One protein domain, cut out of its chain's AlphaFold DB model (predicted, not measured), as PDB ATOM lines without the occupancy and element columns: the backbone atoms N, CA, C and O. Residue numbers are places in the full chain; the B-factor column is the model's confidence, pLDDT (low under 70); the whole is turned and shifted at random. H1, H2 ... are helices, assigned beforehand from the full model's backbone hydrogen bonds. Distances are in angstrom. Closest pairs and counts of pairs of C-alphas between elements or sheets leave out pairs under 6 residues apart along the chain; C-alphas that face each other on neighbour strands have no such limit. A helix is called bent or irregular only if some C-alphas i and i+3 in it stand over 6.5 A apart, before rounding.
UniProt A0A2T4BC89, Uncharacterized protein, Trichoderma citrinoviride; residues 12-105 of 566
ATOM      1  N   VAL A  12     -17.718  29.300  10.592       91.31
ATOM      2  CA  VAL A  12     -16.541  28.673   9.965       91.31
ATOM      3  C   VAL A  12     -16.801  28.230   8.516       91.31
ATOM      4  O   VAL A  12     -15.872  28.251   7.696       91.31
ATOM      5  N   HIS A  13     -18.038  27.860   8.169       91.44
ATOM      6  CA  HIS A  13     -18.383  27.380   6.827       91.44
ATOM      7  C   HIS A  13     -18.603  28.523   5.820       91.44
ATOM      8  O   HIS A  13     -18.208  28.406   4.658       91.44
ATOM      9  N   HIS A  14     -19.089  29.683   6.265       93.69
ATOM     10  CA  HIS A  14     -19.516  30.794   5.400       93.69
ATOM     11  C   HIS A  14     -18.364  31.762   5.051       93.69
ATOM     12  O   HIS A  14     -18.500  32.984   5.092       93.69
ATOM     13  N   LYS A  15     -17.183  31.227   4.694       95.69
ATOM     14  CA  LYS A  15     -15.940  32.008   4.480       95.69
ATOM     15  C   LYS A  15     -16.090  33.166   3.487       95.69
ATOM     16  O   LYS A  15     -15.505  34.225   3.714       95.69
ATOM     17  N   TYR A  16     -16.850  32.968   2.405       97.06
ATOM     18  CA  TYR A  16     -17.126  34.010   1.411       97.06
ATOM     19  C   TYR A  16     -17.967  35.140   2.022       97.06
ATOM     20  O   TYR A  16     -17.467  36.265   2.124       97.06
ATOM     21  N   LYS A  17     -19.161  34.804   2.539       97.50
ATOM     22  CA  LYS A  17     -20.086  35.709   3.243       97.50
ATOM     23  C   LYS A  17     -19.372  36.520   4.340       97.50
ATOM     24  O   LYS A  17     -19.406  37.746   4.358       97.50
ATOM     25  N   ASN A  18     -18.582  35.859   5.186       97.31
ATOM     26  CA  ASN A  18     -17.797  36.510   6.245       97.31
ATOM     27  C   ASN A  18     -16.758  37.510   5.722       97.31
ATOM     28  O   ASN A  18     -16.433  38.487   6.400       97.31
ATOM     29  N   SER A  19     -16.169  37.243   4.552       97.69
ATOM     30  CA  SER A  19     -15.159  38.117   3.953       97.69
ATOM     31  C   SER A  19     -15.769  39.382   3.349       97.69
ATOM     32  O   SER A  19     -15.133  40.435   3.394       97.69
ATOM     33  N   GLU A  20     -16.995  39.291   2.833       98.06
ATOM     34  CA  GLU A  20     -17.774  40.427   2.353       98.06
ATOM     35  C   GLU A  20     -18.357  41.224   3.529       98.06
ATOM     36  O   GLU A  20     -18.131  42.431   3.585       98.06
ATOM     37  N   TRP A  21     -18.959  40.572   4.532       98.00
ATOM     38  CA  TRP A  21     -19.429  41.225   5.765       98.00
ATOM     39  C   TRP A  21     -18.351  42.118   6.401       98.00
ATOM     40  O   TRP A  21     -18.574  43.301   6.646       98.00
ATOM     41  N   ARG A  22     -17.122  41.604   6.560       97.81
ATOM     42  CA  ARG A  22     -15.966  42.365   7.087       97.81
ATOM     43  C   ARG A  22     -15.592  43.606   6.264       97.81
ATOM     44  O   ARG A  22     -14.952  44.519   6.793       97.81
ATOM     45  N   ARG A  23     -15.911  43.636   4.967       98.06
ATOM     46  CA  ARG A  23     -15.654  44.787   4.086       98.06
ATOM     47  C   ARG A  23     -16.773  45.814   4.216       98.06
ATOM     48  O   ARG A  23     -16.470  46.987   4.416       98.06
ATOM     49  N   THR A  24     -18.010  45.331   4.142       98.06
ATOM     50  CA  THR A  24     -19.240  46.113   4.003       98.06
ATOM     51  C   THR A  24     -19.753  46.694   5.320       98.06
ATOM     52  O   THR A  24     -20.154  47.848   5.345       98.06
ATOM     53  N   ALA A  25     -19.733  45.924   6.410       97.88
ATOM     54  CA  ALA A  25     -20.420  46.297   7.645       97.88
ATOM     55  C   ALA A  25     -19.820  47.535   8.350       97.88
ATOM     56  O   ALA A  25     -18.604  47.746   8.273       97.88
ATOM     57  N   PRO A  26     -20.625  48.323   9.091       97.69
ATOM     58  CA  PRO A  26     -20.139  49.390   9.968       97.69
ATOM     59  C   PRO A  26     -19.024  48.916  10.907       97.69
ATOM     60  O   PRO A  26     -19.010  47.759  11.335       97.69
ATOM     61  N   HIS A  27     -18.068  49.799  11.223       97.38
ATOM     62  CA  HIS A  27     -16.781  49.409  11.827       97.38
ATOM     63  C   HIS A  27     -16.925  48.562  13.100       97.38
ATOM     64  O   HIS A  27     -16.212  47.566  13.245       97.38
ATOM     65  N   ASP A  28     -17.890  48.911  13.950       97.19
ATOM     66  CA  ASP A  28     -18.138  48.287  15.253       97.19
ATOM     67  C   ASP A  28     -18.707  46.862  15.158       97.19
ATOM     68  O   ASP A  28     -18.639  46.108  16.127       97.19
ATOM     69  N   ILE A  29     -19.255  46.476  13.998       97.44
ATOM     70  CA  ILE A  29     -19.947  45.193  13.784       97.44
ATOM     71  C   ILE A  29     -19.329  44.346  12.664       97.44
ATOM     72  O   ILE A  29     -19.900  43.346  12.239       97.44
ATOM     73  N   LYS A  30     -18.102  44.677  12.232       97.19
ATOM     74  CA  LYS A  30     -17.348  43.919  11.212       97.19
ATOM     75  C   LYS A  30     -17.004  42.477  11.593       97.19
ATOM     76  O   LYS A  30     -16.570  41.716  10.726       97.19
ATOM     77  N   HIS A  31     -17.131  42.083  12.862       97.44
ATOM     78  CA  HIS A  31     -16.867  40.700  13.258       97.44
ATOM     79  C   HIS A  31     -18.015  39.780  12.793       97.44
ATOM     80  O   HIS A  31     -19.165  40.103  13.078       97.44
ATOM     81  N   PRO A  32     -17.747  38.654  12.094       96.75
ATOM     82  CA  PRO A  32     -18.804  37.759  11.610       96.75
ATOM     83  C   PRO A  32     -19.695  37.193  12.718       96.75
ATOM     84  O   PRO A  32     -20.871  36.957  12.482       96.75
ATOM     85  N   ASP A  33     -19.159  37.023  13.923       95.62
ATOM     86  CA  ASP A  33     -19.896  36.504  15.077       95.62
ATOM     87  C   ASP A  33     -21.072  37.431  15.456       95.62
ATOM     88  O   ASP A  33     -22.124  36.949  15.854       95.62
ATOM     89  N   PHE A  34     -20.978  38.754  15.233       95.88
ATOM     90  CA  PHE A  34     -22.138  39.643  15.419       95.88
ATOM     91  C   PHE A  34     -23.278  39.322  14.449       95.88
ATOM     92  O   PHE A  34     -24.439  39.424  14.829       95.88
ATOM     93  N   LEU A  35     -22.960  38.931  13.212       96.25
ATOM     94  CA  LEU A  35     -23.953  38.572  12.202       96.25
ATOM     95  C   LEU A  35     -24.592  37.211  12.509       96.25
ATOM     96  O   LEU A  35     -25.813  37.098  12.539       96.25
ATOM     97  N   TRP A  36     -23.766  36.188  12.738       95.00
ATOM     98  CA  TRP A  36     -24.231  34.802  12.850       95.00
ATOM     99  C   TRP A  36     -24.637  34.379  14.263       95.00
ATOM    100  O   TRP A  36     -25.388  33.420  14.396       95.00
ATOM    101  N   GLU A  37     -24.203  35.081  15.314       93.44
ATOM    102  CA  GLU A  37     -24.625  34.816  16.695       93.44
ATOM    103  C   GLU A  37     -25.640  35.868  17.162       93.44
ATOM    104  O   GLU A  37     -26.840  35.587  17.178       93.44
ATOM    105  N   ASP A  38     -25.190  37.084  17.503       94.50
ATOM    106  CA  ASP A  38     -26.021  38.102  18.173       94.50
ATOM    107  C   ASP A  38     -27.223  38.523  17.308       94.50
ATOM    108  O   ASP A  38     -28.375  38.426  17.732       94.50
ATOM    109  N   TYR A  39     -26.993  38.920  16.054       95.19
ATOM    110  CA  TYR A  39     -28.067  39.362  15.163       95.19
ATOM    111  C   TYR A  39     -28.916  38.224  14.598       95.19
ATOM    112  O   TYR A  39     -30.118  38.429  14.396       95.19
ATOM    113  N   TRP A  40     -28.359  37.030  14.377       94.12
ATOM    114  CA  TRP A  40     -29.163  35.867  13.995       94.12
ATOM    115  C   TRP A  40     -30.145  35.509  15.113       94.12
ATOM    116  O   TRP A  40     -31.346  35.381  14.875       94.12
ATOM    117  N   GLN A  41     -29.666  35.423  16.356       91.62
ATOM    118  CA  GLN A  41     -30.517  35.126  17.505       91.62
ATOM    119  C   GLN A  41     -31.541  36.243  17.742       91.62
ATOM    120  O   GLN A  41     -32.740  35.961  17.794       91.62
ATOM    121  N   ARG A  42     -31.108  37.510  17.816       92.25
ATOM    122  CA  ARG A  42     -31.988  38.655  18.116       92.25
ATOM    123  C   ARG A  42     -33.064  38.906  17.062       92.25
ATOM    124  O   ARG A  42     -34.186  39.245  17.436       92.25
ATOM    125  N   PHE A  43     -32.737  38.780  15.774       91.62
ATOM    126  CA  PHE A  43     -33.650  39.171  14.696       91.62
ATOM    127  C   PHE A  43     -34.220  38.001  13.892       91.62
ATOM    128  O   PHE A  43     -35.346  38.121  13.413       91.62
ATOM    129  N   ASN A  44     -33.506  36.876  13.755       86.31
ATOM    130  CA  ASN A  44     -34.016  35.737  12.989       86.31
ATOM    131  C   ASN A  44     -34.778  34.716  13.855       86.31
ATOM    132  O   ASN A  44     -35.743  34.125  13.375       86.31
ATOM    133  N   THR A  45     -34.421  34.507  15.132       73.31
ATOM    134  CA  THR A  45     -35.032  33.414  15.920       73.31
ATOM    135  C   THR A  45     -36.353  33.780  16.617       73.31
ATOM    136  O   THR A  45     -36.416  34.564  17.563       73.31
ATOM    137  N   MET A  46     -37.441  33.117  16.209       60.28
ATOM    138  CA  MET A  46     -38.712  33.053  16.950       60.28
ATOM    139  C   MET A  46     -39.130  31.596  17.193       60.28
ATOM    140  O   MET A  46     -40.191  31.166  16.750       60.28
ATOM    141  N   GLN A  47     -38.268  30.799  17.835       72.19
ATOM    142  CA  GLN A  47     -38.310  29.315  17.844       72.19
ATOM    143  C   GLN A  47     -38.125  28.665  16.457       72.19
ATOM    144  O   GLN A  47     -37.687  27.526  16.373       72.19
ATOM    145  N   ILE A  48     -38.430  29.406  15.394       79.25
ATOM    146  CA  ILE A  48     -38.356  29.083  13.975       79.25
ATOM    147  C   ILE A  48     -37.702  30.316  13.310       79.25
ATOM    148  O   ILE A  48     -38.174  31.429  13.583       79.25
ATOM    149  N   PRO A  49     -36.623  30.177  12.515       84.81
ATOM    150  CA  PRO A  49     -36.060  31.262  11.714       84.81
ATOM    151  C   PRO A  49     -37.118  31.948  10.846       84.81
ATOM    152  O   PRO A  49     -37.915  31.276  10.193       84.81
ATOM    153  N   LEU A  50     -37.152  33.280  10.841       88.38
ATOM    154  CA  LEU A  50     -38.037  34.061   9.969       88.38
ATOM    155  C   LEU A  50     -37.598  33.990   8.501       88.38
ATOM    156  O   LEU A  50     -38.439  33.812   7.621       88.38
ATOM    157  N   PHE A  51     -36.293  34.110   8.285       88.25
ATOM    158  CA  PHE A  51     -35.594  34.058   7.006       88.25
ATOM    159  C   PHE A  51     -34.779  32.763   6.911       88.25
ATOM    160  O   PHE A  51     -34.353  32.222   7.939       88.25
ATOM    161  N   ASP A  52     -34.507  32.299   5.691       91.12
ATOM    162  CA  ASP A  52     -33.425  31.335   5.466       91.12
ATOM    163  C   ASP A  52     -32.034  32.000   5.587       91.12
ATOM    164  O   ASP A  52     -31.912  33.190   5.883       91.12
ATOM    165  N   GLU A  53     -30.964  31.213   5.440       92.12
ATOM    166  CA  GLU A  53     -29.586  31.694   5.608       92.12
ATOM    167  C   GLU A  53     -29.160  32.718   4.542       92.12
ATOM    168  O   GLU A  53     -28.367  33.623   4.825       92.12
ATOM    169  N   ASP A  54     -29.637  32.556   3.310       93.69
ATOM    170  CA  ASP A  54     -29.235  33.375   2.170       93.69
ATOM    171  C   ASP A  54     -30.004  34.704   2.188       93.69
ATOM    172  O   ASP A  54     -29.382  35.764   2.251       93.69
ATOM    173  N   GLU A  55     -31.334  34.670   2.318       94.06
ATOM    174  CA  GLU A  55     -32.188  35.863   2.408       94.06
ATOM    175  C   GLU A  55     -31.876  36.714   3.655       94.06
ATOM    176  O   GLU A  55     -31.907  37.952   3.593       94.06
ATOM    177  N   TYR A  56     -31.528  36.073   4.781       95.31
ATOM    178  CA  TYR A  56     -31.028  36.767   5.973       95.31
ATOM    179  C   TYR A  56     -29.722  37.511   5.677       95.31
ATOM    180  O   TYR A  56     -29.592  38.696   6.001       95.31
ATOM    181  N   TYR A  57     -28.757  36.821   5.061       96.88
ATOM    182  CA  TYR A  57     -27.442  37.370   4.751       96.88
ATOM    183  C   TYR A  57     -27.527  38.532   3.757       96.88
ATOM    184  O   TYR A  57     -26.973  39.601   4.018       96.88
ATOM    185  N   ASP A  58     -28.268  38.360   2.664       97.25
ATOM    186  CA  ASP A  58     -28.428  39.380   1.628       97.25
ATOM    187  C   ASP A  58     -29.168  40.606   2.173       97.25
ATOM    188  O   ASP A  58     -28.774  41.748   1.921       97.25
ATOM    189  N   THR A  59     -30.170  40.390   3.032       97.19
ATOM    190  CA  THR A  59     -30.824  41.469   3.779       97.19
ATOM    191  C   THR A  59     -29.858  42.201   4.714       97.19
ATOM    192  O   THR A  59     -29.873  43.434   4.748       97.19
ATOM    193  N   ALA A  60     -29.006  41.482   5.448       97.44
ATOM    194  CA  ALA A  60     -28.010  42.092   6.325       97.44
ATOM    195  C   ALA A  60     -26.971  42.890   5.538       97.44
ATOM    196  O   ALA A  60     -26.646  44.009   5.925       97.44
ATOM    197  N   ILE A  61     -26.488  42.367   4.411       98.25
ATOM    198  CA  ILE A  61     -25.543  43.061   3.535       98.25
ATOM    199  C   ILE A  61     -26.164  44.303   2.892       98.25
ATOM    200  O   ILE A  61     -25.489  45.329   2.825       98.25
ATOM    201  N   ALA A  62     -27.421  44.249   2.446       98.19
ATOM    202  CA  ALA A  62     -28.118  45.414   1.904       98.19
ATOM    203  C   ALA A  62     -28.219  46.537   2.951       98.19
ATOM    204  O   ALA A  62     -27.753  47.648   2.712       98.19
ATOM    205  N   ILE A  63     -28.703  46.225   4.157       98.25
ATOM    206  CA  ILE A  63     -28.833  47.212   5.241       98.25
ATOM    207  C   ILE A  63     -27.456  47.714   5.707       98.25
ATOM    208  O   ILE A  63     -27.285  48.900   5.971       98.25
ATOM    209  N   ALA A  64     -26.443  46.846   5.747       98.06
ATOM    210  CA  ALA A  64     -25.071  47.229   6.075       98.06
ATOM    211  C   ALA A  64     -24.424  48.168   5.040       98.06
ATOM    212  O   ALA A  64     -23.562  48.952   5.419       98.06
ATOM    213  N   LYS A  65     -24.829  48.115   3.759       98.19
ATOM    214  CA  LYS A  65     -24.410  49.086   2.724       98.19
ATOM    215  C   LYS A  65     -25.066  50.456   2.916       98.19
ATOM    216  O   LYS A  65     -24.485  51.460   2.523       98.19
ATOM    217  N   GLU A  66     -26.268  50.487   3.489       98.25
ATOM    218  CA  GLU A  66     -27.059  51.704   3.693       98.25
ATOM    219  C   GLU A  66     -26.795  52.405   5.031       98.25
ATOM    220  O   GLU A  66     -27.158  53.571   5.172       98.25
ATOM    221  N   SER A  67     -26.248  51.710   6.032       98.19
ATOM    222  CA  SER A  67     -26.049  52.241   7.386       98.19
ATOM    223  C   SER A  67     -24.604  52.647   7.658       98.19
ATOM    224  O   SER A  67     -23.663  51.927   7.336       98.19
ATOM    225  N   ASN A  68     -24.434  53.796   8.307       97.44
ATOM    226  CA  ASN A  68     -23.128  54.380   8.610       97.44
ATOM    227  C   ASN A  68     -22.540  53.833   9.918       97.44
ATOM    228  O   ASN A  68     -21.324  53.666  10.036       97.44
ATOM    229  N   ASP A  69     -23.403  53.539  10.891       98.00
ATOM    230  CA  ASP A  69     -23.034  53.060  12.220       98.00
ATOM    231  C   ASP A  69     -23.830  51.807  12.640       98.00
ATOM    232  O   ASP A  69     -24.670  51.273  11.908       98.00
ATOM    233  N   ARG A  70     -23.525  51.304  13.841       97.25
ATOM    234  CA  ARG A  70     -24.209  50.152  14.433       97.25
ATOM    235  C   ARG A  70     -25.688  50.424  14.739       97.25
ATOM    236  O   ARG A  70     -26.498  49.511  14.602       97.25
ATOM    237  N   GLN A  71     -26.040  51.624  15.189       97.94
ATOM    238  CA  GLN A  71     -27.386  51.935  15.672       97.94
ATOM    239  C   GLN A  71     -28.371  52.066  14.504       97.94
ATOM    240  O   GLN A  71     -29.442  51.464  14.535       97.94
ATOM    241  N   GLU A  72     -27.971  52.759  13.440       98.12
ATOM    242  CA  GLU A  72     -28.703  52.862  12.179       98.12
ATOM    243  C   GLU A  72     -28.867  51.482  11.518       98.12
ATOM    244  O   GLU A  72     -29.912  51.183  10.937       98.12
ATOM    245  N   PHE A  73     -27.855  50.606  11.616       97.94
ATOM    246  CA  PHE A  73     -27.975  49.208  11.192       97.94
ATOM    247  C   PHE A  73     -29.044  48.461  12.000       97.94
ATOM    248  O   PHE A  73     -29.973  47.918  11.401       97.94
ATOM    249  N   GLU A  74     -28.953  48.449  13.336       97.44
ATOM    250  CA  GLU A  74     -29.913  47.735  14.189       97.44
ATOM    251  C   GLU A  74     -31.351  48.256  13.997       97.44
ATOM    252  O   GLU A  74     -32.277  47.452  13.888       97.44
ATOM    253  N   GLU A  75     -31.551  49.573  13.863       97.69
ATOM    254  CA  GLU A  75     -32.873  50.177  13.645       97.69
ATOM    255  C   GLU A  75     -33.490  49.776  12.292       97.69
ATOM    256  O   GLU A  75     -34.650  49.352  12.230       97.69
ATOM    257  N   LYS A  76     -32.726  49.876  11.191       98.00
ATOM    258  CA  LYS A  76     -33.201  49.451   9.863       98.00
ATOM    259  C   LYS A  76     -33.460  47.945   9.822       98.00
ATOM    260  O   LYS A  76     -34.473  47.521   9.257       98.00
ATOM    261  N   PHE A  77     -32.597  47.144  10.452       96.38
ATOM    262  CA  PHE A  77     -32.752  45.692  10.507       96.38
ATOM    263  C   PHE A  77     -33.992  45.284  11.307       96.38
ATOM    264  O   PHE A  77     -34.783  44.461  10.835       96.38
ATOM    265  N   GLU A  78     -34.244  45.909  12.462       95.81
ATOM    266  CA  GLU A  78     -35.464  45.663  13.230       95.81
ATOM    267  C   GLU A  78     -36.714  46.090  12.445       95.81
ATOM    268  O   GLU A  78     -37.690  45.337  12.379       95.81
ATOM    269  N   ARG A  79     -36.684  47.259  11.788       96.88
ATOM    270  CA  ARG A  79     -37.787  47.760  10.951       96.88
ATOM    271  C   ARG A  79     -38.139  46.772   9.834       96.88
ATOM    272  O   ARG A  79     -39.311  46.404   9.717       96.88
ATOM    273  N   LYS A  80     -37.153  46.293   9.064       95.56
ATOM    274  CA  LYS A  80     -37.373  45.330   7.967       95.56
ATOM    275  C   LYS A  80     -37.826  43.961   8.491       95.56
ATOM    276  O   LYS A  80     -38.786  43.394   7.973       95.56
ATOM    277  N   THR A  81     -37.234  43.473   9.583       93.56
ATOM    278  CA  THR A  81     -37.652  42.224  10.256       93.56
ATOM    279  C   THR A  81     -39.108  42.298  10.730       93.56
ATOM    280  O   THR A  81     -39.897  41.376  10.518       93.56
ATOM    281  N   ARG A  82     -39.511  43.429  11.326       93.56
ATOM    282  CA  ARG A  82     -40.885  43.681  11.786       93.56
ATOM    283  C   ARG A  82     -41.875  43.740  10.615       93.56
ATOM    284  O   ARG A  82     -42.987  43.228  10.745       93.56
ATOM    285  N   GLN A  83     -41.472  44.312   9.476       94.88
ATOM    286  CA  GLN A  83     -42.256  44.314   8.235       94.88
ATOM    287  C   GLN A  83     -42.422  42.901   7.653       94.88
ATOM    288  O   GLN A  83     -43.562  42.487   7.435       94.88
ATOM    289  N   GLN A  84     -41.339  42.130   7.485       91.38
ATOM    290  CA  GLN A  84     -41.413  40.756   6.965       91.38
ATOM    291  C   GLN A  84     -42.273  39.867   7.868       91.38
ATOM    292  O   GLN A  84     -43.158  39.162   7.391       91.38
ATOM    293  N   ARG A  85     -42.105  39.968   9.192       89.31
ATOM    294  CA  ARG A  85     -42.955  39.259  10.155       89.31
ATOM    295  C   ARG A  85     -44.438  39.616  10.000       89.31
ATOM    296  O   ARG A  85     -45.279  38.727  10.092       89.31
ATOM    297  N   LYS A  86     -44.775  40.892   9.767       93.56
ATOM    298  CA  LYS A  86     -46.162  41.318   9.504       93.56
ATOM    299  C   LYS A  86     -46.687  40.732   8.185       93.56
ATOM    300  O   LYS A  86     -47.822  40.269   8.163       93.56
ATOM    301  N   LYS A  87     -45.864  40.706   7.128       92.06
ATOM    302  CA  LYS A  87     -46.191  40.098   5.825       92.06
ATOM    303  C   LYS A  87     -46.468  38.595   5.956       92.06
ATOM    304  O   LYS A  87     -47.539  38.149   5.566       92.06
ATOM    305  N   LEU A  88     -45.559  37.841   6.577       87.75
ATOM    306  CA  LEU A  88     -45.699  36.392   6.772       87.75
ATOM    307  C   LEU A  88     -46.907  36.028   7.651       87.75
ATOM    308  O   LEU A  88     -47.579  35.039   7.378       87.75
ATOM    309  N   LEU A  89     -47.229  36.834   8.671       86.81
ATOM    310  CA  LEU A  89     -48.451  36.639   9.461       86.81
ATOM    311  C   LEU A  89     -49.725  36.917   8.648       86.81
ATOM    312  O   LEU A  89     -50.673  36.152   8.762       86.81
ATOM    313  N   ALA A  90     -49.741  37.950   7.800       88.81
ATOM    314  CA  ALA A  90     -50.886  38.226   6.930       88.81
ATOM    315  C   ALA A  90     -51.106  37.115   5.884       88.81
ATOM    316  O   ALA A  90     -52.242  36.710   5.655       88.81
ATOM    317  N   MET A  91     -50.027  36.579   5.302       86.06
ATOM    318  CA  MET A  91     -50.084  35.412   4.410       86.06
ATOM    319  C   MET A  91     -50.589  34.159   5.143       86.06
ATOM    320  O   MET A  91     -51.411  33.425   4.604       86.06
ATOM    321  N   LEU A  92     -50.157  33.935   6.391       83.81
ATOM    322  CA  LEU A  92     -50.644  32.827   7.220       83.81
ATOM    323  C   LEU A  92     -52.142  32.953   7.539       83.81
ATOM    324  O   LEU A  92     -52.865  31.964   7.433       83.81
ATOM    325  N   ASP A  93     -52.607  34.147   7.919       81.44
ATOM    326  CA  ASP A  93     -54.023  34.405   8.202       81.44
ATOM    327  C   ASP A  93     -54.888  34.225   6.932       81.44
ATOM    328  O   ASP A  93     -55.972  33.646   7.012       81.44
ATOM    329  N   HIS A  94     -54.389  34.633   5.753       82.44
ATOM    330  CA  HIS A  94     -55.046  34.404   4.457       82.44
ATOM    331  C   HIS A  94     -55.126  32.911   4.110       82.44
ATOM    332  O   HIS A  94     -56.215  32.387   3.891       82.44
ATOM    333  N   ALA A  95     -53.992  32.201   4.134       78.06
ATOM    334  CA  ALA A  95     -53.932  30.770   3.841       78.06
ATOM    335  C   ALA A  95     -54.792  29.939   4.811       78.06
ATOM    336  O   ALA A  95     -55.385  28.937   4.418       78.06
ATOM    337  N   LEU A  96     -54.911  30.364   6.075       76.00
ATOM    338  CA  LEU A  96     -55.825  29.752   7.039       76.00
ATOM    339  C   LEU A  96     -57.298  30.000   6.672       76.00
ATOM    340  O   LEU A  96     -58.101  29.073   6.764       76.00
ATOM    341  N   GLY A  97     -57.654  31.214   6.243       76.50
ATOM    342  CA  GLY A  97     -58.996  31.537   5.749       76.50
ATOM    343  C   GLY A  97     -59.385  30.710   4.520       76.50
ATOM    344  O   GLY A  97     -60.461  30.106   4.498       76.50
ATOM    345  N   ASP A  98     -58.477  30.600   3.549       74.75
ATOM    346  CA  ASP A  98     -58.651  29.772   2.351       74.75
ATOM    347  C   ASP A  98     -58.805  28.288   2.712       74.75
ATOM    348  O   ASP A  98     -59.738  27.631   2.253       74.75
ATOM    349  N   ALA A  99     -57.936  27.752   3.578       70.12
ATOM    350  CA  ALA A  99     -57.967  26.344   3.975       70.12
ATOM    351  C   ALA A  99     -59.248  25.967   4.737       70.12
ATOM    352  O   ALA A  99     -59.760  24.860   4.571       70.12
ATOM    353  N   LEU A 100     -59.776  26.881   5.560       72.81
ATOM    354  CA  LEU A 100     -61.053  26.696   6.255       72.81
ATOM    355  C   LEU A 100     -62.255  26.783   5.301       72.81
ATOM    356  O   LEU A 100     -63.264  26.127   5.548       72.81
ATOM    357  N   SER A 101     -62.141  27.553   4.217       76.81
ATOM    358  CA  SER A 101     -63.202  27.715   3.212       76.81
ATOM    359  C   SER A 101     -63.226  26.573   2.183       76.81
ATOM    360  O   SER A 101     -64.295  26.177   1.732       76.81
ATOM    361  N   ASN A 102     -62.060  26.010   1.844       67.38
ATOM    362  CA  ASN A 102     -61.859  25.084   0.718       67.38
ATOM    363  C   ASN A 102     -61.492  23.647   1.154       67.38
ATOM    364  O   ASN A 102     -60.732  22.951   0.477       67.38
ATOM    365  N   ALA A 103     -62.015  23.187   2.295       58.28
ATOM    366  CA  ALA A 103     -61.550  21.988   3.007       58.28
ATOM    367  C   ALA A 103     -61.590  20.643   2.232       58.28
ATOM    368  O   ALA A 103     -61.013  19.660   2.701       58.28
ATOM    369  N   GLU A 104     -62.249  20.558   1.070       58.91
ATOM    370  CA  GLU A 104     -62.497  19.288   0.366       58.91
ATOM    371  C   GLU A 104     -61.404  18.843  -0.632       58.91
ATOM    372  O   GLU A 104     -61.403  17.676  -1.034       58.91
ATOM    373  N   THR A 105     -60.446  19.694  -1.039       55.47
ATOM    374  CA  THR A 105     -59.484  19.324  -2.108       55.47
ATOM    375  C   THR A 105     -58.041  19.809  -1.932       55.47
ATOM    376  O   THR A 105     -57.627  20.792  -2.538       55.47
TER     377      THR A 105
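What this domain is: This is residues 12 to 105 of the 566 residues of an uncharacterized protein of Trichoderma citrinoviride (UniProt A0A2T4BC89). One long helix, H4, packs with residues 73 to 81 on a small compact body of three shorter helices, and its far part, with the tail after it, sticks out as an arm, residues 89 to 105. In the body H1 and H3 run side by side the same way, H2 runs crosswise to them, and H3 folds back into H4 as a helical hairpin. The printed part has 94 residues with four named helices, H1, H2, H3 and H4 along the chain, and no named strand; the class is all helix. The whole is loose, with a radius of gyration of the C-alphas of 16.4 A, and elongated, spanning 55 by 28 by 19 A, its length made by the arm.

How they stand to each other: H4, residues 70 to 101, and H3, residues 53 to 66, form a hairpin. They touch, opposite ways at a steep tilt of 42 degrees; H3 touches H4 with residues 60 to 66 alone, H4 touches H3 with residues 73 to 77 alone, and the closest C-alphas, of Ala 64 and Phe 73, are 6.2 A apart. H2, residues 32 to 44, touches H4 with residues 43 to 44 alone, the same way at a steep tilt of 41 degrees; the closest C-alphas, of Phe 43 and Thr 81, are 6.7 A apart. H2 and H3 are close but not clearly touching, about perpendicular at 75 degrees, with the C-alphas of Asn 44 and Tyr 56 closest at 7.7 A. H1, residues 15 to 24, touches H3, the same way at a shallow tilt of 18 degrees; the closest C-alphas, of Thr 24 and Lys 65, are 6.1 A apart. H1 and H2 only just touch, with 3 pairs of C-alphas within 8 A, the closest those of Asn 18 and Pro 32 at 5.6 A; they are about perpendicular at 87 degrees. H1 and H4 are apart. The helix packing is mostly crossed, 1 of 4 touching pairs being at a shallow tilt. In H3 and H4 every O i to N i+4 pair is within hydrogen-bond range; in H1 5 of 6 are, in H2 6 of 9.

Where its parts are: H4 begins with C-alpha 70 at (-24.209, 50.152, 14.433) and ends with C-alpha 101 at (-63.202, 27.715, 3.212), 46.4 A away. H3 measures 20.3 A from C-alpha 53 to 66, H2 15.4 A from 32 to 44. H2 is neither bent nor irregular, but only just: C-alphas 36 and 39 are 6.4 A apart. H1 begins with C-alpha 15 at (-15.940, 32.008, 4.480) and measures 14.5 A to C-alpha 24.

The domain as a whole: The C-alphas farthest apart, of His 27 and Glu 104, are 55.9 A apart. Without residues 89 to 105, which stand free, the body spans 31 by 27 by 17 A. The printed part has no cut; the link from H3 to H4 is tight, the other two are short. The mean pLDDT of the printed part is 90.6; residue 46 and residues 102 to 105 are under 70.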